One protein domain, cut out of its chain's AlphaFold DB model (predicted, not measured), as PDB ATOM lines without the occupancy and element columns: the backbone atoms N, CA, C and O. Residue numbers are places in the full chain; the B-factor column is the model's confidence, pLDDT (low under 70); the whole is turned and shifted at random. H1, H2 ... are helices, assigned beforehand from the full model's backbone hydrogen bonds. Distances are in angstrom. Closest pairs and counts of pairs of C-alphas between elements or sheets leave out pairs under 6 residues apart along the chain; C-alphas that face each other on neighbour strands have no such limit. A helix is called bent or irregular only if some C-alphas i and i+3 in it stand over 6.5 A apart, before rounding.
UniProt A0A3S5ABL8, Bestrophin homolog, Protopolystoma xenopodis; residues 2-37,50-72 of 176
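What this domain is: This is residues 2 to 37 and 50 to 72 of the 176 residues of the protein "Bestrophin homolog" of Protopolystoma xenopodis (UniProt A0A3S5ABL8). Two long helices, H1 and H2, stand side by side and nearly antiparallel, making a thin rod in which the longer H1 runs past the end of H2. Residues 2 to 8 of H1 stand free and stick out beyond H2. The printed part has 59 residues with two named helices, H1 then H2 along the chain, and no named strand; its class is all helix. It is only just loose, close to extended, with a radius of gyration of the C-alphas of 15.3 A, and the C-alphas span 53 by 17 by 7 A.

Where its parts are: The longest helix is H1, residues 2 to 36, which measures 52.4 A from first to last C-alpha. It begins at C-alpha 2, at (-21.732, -30.518, 47.861), and ends at C-alpha 36, at (-25.980, 5.205, 9.758). H1 is irregular, but only just: C-alphas 8 and 11 are 6.52 A apart. H2, residues 52 to 72, measures 30.1 A and ends at C-alpha 72, at (-30.585, -21.440, 40.737).

How they stand to each other: H1 and H2 are close but not clearly touching, with 2 pairs of C-alphas within 8 A. Their closest C-alphas, those of Phe 24 and Phe 58, are 7.5 A apart. Their lines stand at a shallow tilt of 4 degrees, and they run opposite ways. Their centres are 11.9 A apart. In H2 every O i to N i+4 pair is within hydrogen-bond range; in H1 26 of 31 are.

The domain as a whole: The outline is a rod, and the two C-alphas farthest apart, those of Cys 2 and Val 37, are 53.8 A apart. Residues 38 to 49 are cut out and not printed, and C-alphas 37 and 50 are 16.1 A apart across the cut. The link from H1 to H2 lies across this cut. The mean pLDDT of the printed part is 80.2; residues 2 to 6, residues 33 to 37 and residue 50 are under 70.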
ATOM      1  N   CYS A   2     -21.223 -31.830  48.308       59.31
ATOM      2  CA  CYS A   2     -21.732 -30.518  47.861       59.31
ATOM      3  C   CYS A   2     -20.841 -29.806  46.823       59.31
ATOM      4  O   CYS A   2     -21.347 -29.357  45.800       59.31
ATOM      5  N   TYR A   3     -19.517 -29.780  47.009       57.84
ATOM      6  CA  TYR A   3     -18.601 -29.094  46.078       57.84
ATOM      7  C   TYR A   3     -18.661 -29.623  44.634       57.84
ATOM      8  O   TYR A   3     -18.582 -28.850  43.683       57.84
ATOM      9  N   THR A   4     -18.840 -30.930  44.448       60.41
ATOM     10  CA  THR A   4     -18.940 -31.551  43.117       60.41
ATOM     11  C   THR A   4     -20.251 -31.216  42.410       60.41
ATOM     12  O   THR A   4     -20.252 -31.026  41.196       60.41
ATOM     13  N   THR A   5     -21.353 -31.082  43.152       66.81
ATOM     14  CA  THR A   5     -22.656 -30.690  42.594       66.81
ATOM     15  C   THR A   5     -22.675 -29.206  42.223       66.81
ATOM     16  O   THR A   5     -23.116 -28.861  41.131       66.81
ATOM     17  N   ILE A   6     -22.098 -28.344  43.065       69.69
ATOM     18  CA  ILE A   6     -21.987 -26.898  42.805       69.69
ATOM     19  C   ILE A   6     -21.113 -26.633  41.568       69.69
ATOM     20  O   ILE A   6     -21.491 -25.878  40.673       69.69
ATOM     21  N   ASN A   7     -19.963 -27.308  41.460       70.44
ATOM     22  CA  ASN A   7     -19.071 -27.165  40.303       70.44
ATOM     23  C   ASN A   7     -19.712 -27.633  38.987       70.44
ATOM     24  O   ASN A   7     -19.434 -27.054  37.939       70.44
ATOM     25  N   ARG A   8     -20.580 -28.654  39.027       74.75
ATOM     26  CA  ARG A   8     -21.283 -29.174  37.843       74.75
ATOM     27  C   ARG A   8     -22.255 -28.156  37.244       74.75
ATOM     28  O   ARG A   8     -22.496 -28.182  36.042       74.75
ATOM     29  N   VAL A   9     -22.807 -27.286  38.080       77.56
ATOM     30  CA  VAL A   9     -23.838 -26.325  37.690       77.56
ATOM     31  C   VAL A   9     -23.236 -24.958  37.343       77.56
ATOM     32  O   VAL A   9     -23.701 -24.317  36.409       77.56
ATOM     33  N   ARG A  10     -22.140 -24.539  37.993       78.88
ATOM     34  CA  ARG A  10     -21.504 -23.230  37.746       78.88
ATOM     35  C   ARG A  10     -21.013 -23.033  36.305       78.88
ATOM     36  O   ARG A  10     -21.346 -22.039  35.671       78.88
ATOM     37  N   VAL A  11     -20.240 -23.983  35.778       83.81
ATOM     38  CA  VAL A  11     -19.601 -23.859  34.454       83.81
ATOM     39  C   VAL A  11     -20.608 -23.650  33.310       83.81
ATOM     40  O   VAL A  11     -20.421 -22.720  32.528       83.81
ATOM     41  N   PRO A  12     -21.690 -24.447  33.172       86.69
ATOM     42  CA  PRO A  12     -22.657 -24.216  32.099       86.69
ATOM     43  C   PRO A  12     -23.387 -22.872  32.227       86.69
ATOM     44  O   PRO A  12     -23.724 -22.273  31.211       86.69
ATOM     45  N   LEU A  13     -23.593 -22.360  33.441       86.25
ATOM     46  CA  LEU A  13     -24.236 -21.060  33.641       86.25
ATOM     47  C   LEU A  13     -23.337 -19.907  33.238       86.25
ATOM     48  O   LEU A  13     -23.808 -18.985  32.586       86.25
ATOM     49  N   GLU A  14     -22.050 -19.970  33.572       89.06
ATOM     50  CA  GLU A  14     -21.078 -18.969  33.129       89.06
ATOM     51  C   GLU A  14     -21.083 -18.853  31.598       89.06
ATOM     52  O   GLU A  14     -21.144 -17.750  31.058       89.06
ATOM     53  N   VAL A  15     -21.132 -19.987  30.888       92.12
ATOM     54  CA  VAL A  15     -21.217 -20.011  29.419       92.12
ATOM     55  C   VAL A  15     -22.525 -19.396  28.916       92.12
ATOM     56  O   VAL A  15     -22.498 -18.584  27.991       92.12
ATOM     57  N   VAL A  16     -23.665 -19.745  29.518       89.88
ATOM     58  CA  VAL A  16     -24.977 -19.182  29.150       89.88
ATOM     59  C   VAL A  16     -24.998 -17.670  29.365       89.88
ATOM     60  O   VAL A  16     -25.443 -16.927  28.492       89.88
ATOM     61  N   ILE A  17     -24.464 -17.202  30.489       89.62
ATOM     62  CA  ILE A  17     -24.382 -15.787  30.831       89.62
ATOM     63  C   ILE A  17     -23.540 -15.042  29.783       89.62
ATOM     64  O   ILE A  17     -23.998 -14.048  29.216       89.62
ATOM     65  N   ILE A  18     -22.351 -15.550  29.450       90.75
ATOM     66  CA  ILE A  18     -21.473 -14.957  28.428       90.75
ATOM     67  C   ILE A  18     -22.145 -14.946  27.042       90.75
ATOM     68  O   ILE A  18     -22.044 -13.957  26.309       90.75
ATOM     69  N   ALA A  19     -22.871 -16.006  26.679       91.12
ATOM     70  CA  ALA A  19     -23.601 -16.080  25.413       91.12
ATOM     71  C   ALA A  19     -24.714 -15.021  25.324       91.12
ATOM     72  O   ALA A  19     -24.824 -14.315  24.322       91.12
ATOM     73  N   VAL A  20     -25.500 -14.850  26.388       89.25
ATOM     74  CA  VAL A  20     -26.572 -13.846  26.432       89.25
ATOM     75  C   VAL A  20     -25.999 -12.423  26.394       89.25
ATOM     76  O   VAL A  20     -26.457 -11.601  25.601       89.25
ATOM     77  N   TYR A  21     -24.949 -12.128  27.168       88.75
ATOM     78  CA  TYR A  21     -24.308 -10.806  27.149       88.75
ATOM     79  C   TYR A  21     -23.677 -10.462  25.791       88.75
ATOM     80  O   TYR A  21     -23.820  -9.335  25.318       88.75
ATOM     81  N   SER A  22     -23.010 -11.418  25.137       88.94
ATOM     82  CA  SER A  22     -22.402 -11.198  23.815       88.94
ATOM     83  C   SER A  22     -23.441 -11.013  22.703       88.94
ATOM     84  O   SER A  22     -23.254 -10.149  21.843       88.94
ATOM     85  N   TYR A  23     -24.566 -11.734  22.759       87.62
ATOM     86  CA  TYR A  23     -25.709 -11.515  21.867       87.62
ATOM     87  C   TYR A  23     -26.228 -10.073  21.966       87.62
ATOM     88  O   TYR A  23     -26.378  -9.391  20.951       87.62
ATOM     89  N   PHE A  24     -26.423  -9.565  23.184       83.06
ATOM     90  CA  PHE A  24     -26.872  -8.187  23.381       83.06
ATOM     91  C   PHE A  24     -25.852  -7.142  22.946       83.06
ATOM     92  O   PHE A  24     -26.224  -6.130  22.358       83.06
ATOM     93  N   LEU A  25     -24.569  -7.382  23.209       84.88
ATOM     94  CA  LEU A  25     -23.497  -6.489  22.782       84.88
ATOM     95  C   LEU A  25     -23.473  -6.360  21.250       84.88
ATOM     96  O   LEU A  25     -23.403  -5.250  20.727       84.88
ATOM     97  N   CYS A  26     -23.635  -7.472  20.529       86.25
ATOM     98  CA  CYS A  26     -23.780  -7.463  19.075       86.25
ATOM     99  C   CYS A  26     -25.050  -6.717  18.626       86.25
ATOM    100  O   CYS A  26     -24.988  -5.888  17.720       86.25
ATOM    101  N   GLN A  27     -26.182  -6.941  19.301       83.69
ATOM    102  CA  GLN A  27     -27.452  -6.272  19.004       83.69
ATOM    103  C   GLN A  27     -27.369  -4.745  19.174       83.69
ATOM    104  O   GLN A  27     -27.945  -4.004  18.374       83.69
ATOM    105  N   ILE A  28     -26.634  -4.256  20.179       79.56
ATOM    106  CA  ILE A  28     -26.398  -2.821  20.393       79.56
ATOM    107  C   ILE A  28     -25.598  -2.232  19.224       79.56
ATOM    108  O   ILE A  28     -26.010  -1.223  18.653       79.56
ATOM    109  N   PHE A  29     -24.506  -2.887  18.812       80.56
ATOM    110  CA  PHE A  29     -23.705  -2.443  17.665       80.56
ATOM    111  C   PHE A  29     -24.484  -2.492  16.343       80.56
ATOM    112  O   PHE A  29     -24.410  -1.556  15.549       80.56
ATOM    113  N   ALA A  30     -25.285  -3.536  16.122       78.50
ATOM    114  CA  ALA A  30     -26.136  -3.658  14.940       78.50
ATOM    115  C   ALA A  30     -27.199  -2.548  14.885       78.50
ATOM    116  O   ALA A  30     -27.444  -1.968  13.828       78.50
ATOM    117  N   SER A  31     -27.781  -2.200  16.036       72.38
ATOM    118  CA  SER A  31     -28.780  -1.130  16.136       72.38
ATOM    119  C   SER A  31     -28.182   0.251  15.854       72.38
ATOM    120  O   SER A  31     -28.847   1.092  15.255       72.38
ATOM    121  N   GLN A  32     -26.918   0.479  16.227       72.00
ATOM    122  CA  GLN A  32     -26.194   1.706  15.880       72.00
ATOM    123  C   GLN A  32     -25.842   1.773  14.385       72.00
ATOM    124  O   GLN A  32     -25.947   2.840  13.782       72.00
ATOM    125  N   PHE A  33     -25.463   0.648  13.766       60.75
ATOM    126  CA  PHE A  33     -25.047   0.605  12.358       60.75
ATOM    127  C   PHE A  33     -26.215   0.799  11.374       60.75
ATOM    128  O   PHE A  33     -26.052   1.443  10.341       60.75
ATOM    129  N   VAL A  34     -27.420   0.320  11.711       62.59
ATOM    130  CA  VAL A  34     -28.637   0.519  10.894       62.59
ATOM    131  C   VAL A  34     -29.057   1.992  10.819       62.59
ATOM    132  O   VAL A  34     -29.586   2.421   9.797       62.59
ATOM    133  N   ALA A  35     -28.785   2.793  11.854       58.09
ATOM    134  CA  ALA A  35     -29.094   4.223  11.838       58.09
ATOM    135  C   ALA A  35     -28.167   5.034  10.907       58.09
ATOM    136  O   ALA A  35     -28.546   6.115  10.464       58.09
ATOM    137  N   ALA A  36     -26.969   4.522  10.594       56.97
ATOM    138  CA  ALA A  36     -25.980   5.205   9.758       56.97
ATOM    139  C   ALA A  36     -26.159   4.948   8.247       56.97
ATOM    140  O   ALA A  36     -25.684   5.738   7.434       56.97
ATOM    141  N   VAL A  37     -26.856   3.872   7.856       58.38
ATOM    142  CA  VAL A  37     -27.082   3.473   6.452       58.38
ATOM    143  C   VAL A  37     -28.528   3.770   6.043       58.38
ATOM    144  O   VAL A  37     -29.302   2.880   5.702       58.38
ATOM    145  N   PHE A  50     -34.932   6.558  19.326       69.06
ATOM    146  CA  PHE A  50     -34.752   5.671  20.464       69.06
ATOM    147  C   PHE A  50     -35.320   4.270  20.161       69.06
ATOM    148  O   PHE A  50     -36.524   4.149  19.920       69.06
ATOM    149  N   PRO A  51     -34.511   3.193  20.191       75.62
ATOM    150  CA  PRO A  51     -34.952   1.847  19.823       75.62
ATOM    151  C   PRO A  51     -35.750   1.174  20.957       75.62
ATOM    152  O   PRO A  51     -35.285   0.236  21.605       75.62
ATOM    153  N   ILE A  52     -36.985   1.634  21.183       77.75
ATOM    154  CA  ILE A  52     -37.878   1.175  22.265       77.75
ATOM    155  C   ILE A  52     -38.070  -0.351  22.230       77.75
ATOM    156  O   ILE A  52     -37.970  -1.017  23.258       77.75
ATOM    157  N   PHE A  53     -38.280  -0.933  21.044       78.00
ATOM    158  CA  PHE A  53     -38.499  -2.377  20.888       78.00
ATOM    159  C   PHE A  53     -37.268  -3.219  21.273       78.00
ATOM    160  O   PHE A  53     -37.402  -4.284  21.878       78.00
ATOM    161  N   SER A  54     -36.062  -2.718  20.985       79.38
ATOM    162  CA  SER A  54     -34.814  -3.381  21.384       79.38
ATOM    163  C   SER A  54     -34.640  -3.363  22.902       79.38
ATOM    164  O   SER A  54     -34.141  -4.326  23.476       79.38
ATOM    165  N   ILE A  55     -35.089  -2.294  23.562       82.00
ATOM    166  CA  ILE A  55     -35.021  -2.159  25.020       82.00
ATOM    167  C   ILE A  55     -36.034  -3.079  25.698       82.00
ATOM    168  O   ILE A  55     -35.679  -3.761  26.652       82.00
ATOM    169  N   PHE A  56     -37.264  -3.179  25.188       85.12
ATOM    170  CA  PHE A  56     -38.233  -4.160  25.694       85.12
ATOM    171  C   PHE A  56     -37.734  -5.600  25.537       85.12
ATOM    172  O   PHE A  56     -37.833  -6.391  26.474       85.12
ATOM    173  N   SER A  57     -37.139  -5.924  24.385       84.81
ATOM    174  CA  SER A  57     -36.531  -7.239  24.142       84.81
ATOM    175  C   SER A  57     -35.369  -7.516  25.106       84.81
ATOM    176  O   SER A  57     -35.231  -8.628  25.615       84.81
ATOM    177  N   PHE A  58     -34.570  -6.491  25.418       84.25
ATOM    178  CA  PHE A  58     -33.506  -6.559  26.419       84.25
ATOM    179  C   PHE A  58     -34.040  -6.784  27.833       84.25
ATOM    180  O   PHE A  58     -33.571  -7.693  28.512       84.25
ATOM    181  N   LEU A  59     -35.032  -6.006  28.269       86.94
ATOM    182  CA  LEU A  59     -35.622  -6.131  29.601       86.94
ATOM    183  C   LEU A  59     -36.255  -7.508  29.811       86.94
ATOM    184  O   LEU A  59     -36.086  -8.091  30.877       86.94
ATOM    185  N   PHE A  60     -36.928  -8.055  28.795       87.75
ATOM    186  CA  PHE A  60     -37.519  -9.387  28.885       87.75
ATOM    187  C   PHE A  60     -36.450 -10.472  29.037       87.75
ATOM    188  O   PHE A  60     -36.528 -11.294  29.945       87.75
ATOM    189  N   LEU A  61     -35.415 -10.457  28.194       88.81
ATOM    190  CA  LEU A  61     -34.404 -11.512  28.188       88.81
ATOM    191  C   LEU A  61     -33.403 -11.373  29.362       88.81
ATOM    192  O   LEU A  61     -33.003 -12.384  29.934       88.81
ATOM    193  N   MET A  62     -33.087 -10.152  29.816       87.38
ATOM    194  CA  MET A  62     -32.331  -9.923  31.059       87.38
ATOM    195  C   MET A  62     -33.142 -10.224  32.315       87.38
ATOM    196  O   MET A  62     -32.608 -10.809  33.254       87.38
ATOM    197  N   GLY A  63     -34.422  -9.847  32.343       89.62
ATOM    198  CA  GLY A  63     -35.321 -10.174  33.445       89.62
ATOM    199  C   GLY A  63     -35.464 -11.684  33.598       89.62
ATOM    200  O   GLY A  63     -35.326 -12.212  34.697       89.62
ATOM    201  N   TRP A  64     -35.631 -12.400  32.484       89.69
ATOM    202  CA  TRP A  64     -35.738 -13.854  32.507       89.69
ATOM    203  C   TRP A  64     -34.433 -14.534  32.941       89.69
ATOM    204  O   TRP A  64     -34.469 -15.459  33.750       89.69
ATOM    205  N   LEU A  65     -33.281 -14.027  32.481       89.69
ATOM    206  CA  LEU A  65     -31.965 -14.476  32.942       89.69
ATOM    207  C   LEU A  65     -31.794 -14.250  34.452       89.69
ATOM    208  O   LEU A  65     -31.349 -15.150  35.155       89.69
ATOM    209  N   LYS A  66     -32.176 -13.076  34.967       88.00
ATOM    210  CA  LYS A  66     -32.064 -12.738  36.393       88.00
ATOM    211  C   LYS A  66     -32.938 -13.623  37.275       88.00
ATOM    212  O   LYS A  66     -32.424 -14.166  38.244       88.00
ATOM    213  N   VAL A  67     -34.199 -13.846  36.901       90.56
ATOM    214  CA  VAL A  67     -35.088 -14.771  37.628       90.56
ATOM    215  C   VAL A  67     -34.503 -16.183  37.643       90.56
ATOM    216  O   VAL A  67     -34.467 -16.828  38.687       90.56
ATOM    217  N   ALA A  68     -33.996 -16.652  36.498       87.81
ATOM    218  CA  ALA A  68     -33.362 -17.962  36.413       87.81
ATOM    219  C   ALA A  68     -32.115 -18.070  37.304       87.81
ATOM    220  O   ALA A  68     -31.881 -19.140  37.855       87.81
ATOM    221  N   LEU A  69     -31.340 -16.988  37.464       86.00
ATOM    222  CA  LEU A  69     -30.186 -16.937  38.365       86.00
ATOM    223  C   LEU A  69     -30.594 -17.007  39.843       86.00
ATOM    224  O   LEU A  69     -29.971 -17.763  40.582       86.00
ATOM    225  N   CYS A  70     -31.633 -16.278  40.258       85.19
ATOM    226  CA  CYS A  70     -32.111 -16.289  41.647       85.19
ATOM    227  C   CYS A  70     -32.630 -17.678  42.058       85.19
ATOM    228  O   CYS A  70     -32.288 -18.197  43.110       85.19
ATOM    229  N   VAL A  71     -33.378 -18.360  41.184       85.50
ATOM    230  CA  VAL A  71     -33.919 -19.708  41.472       85.50
ATOM    231  C   VAL A  71     -32.828 -20.790  41.512       85.50
ATOM    232  O   VAL A  71     -33.029 -21.896  42.013       85.50
ATOM    233  N   MET A  72     -31.661 -20.488  40.958       83.56
ATOM    234  CA  MET A  72     -30.585 -21.440  40.737       83.56
ATOM    235  C   MET A  72     -29.871 -21.843  42.038       83.56
ATOM    236  O   MET A  72     -29.406 -22.978  42.159       83.56
TER     237      MET A  72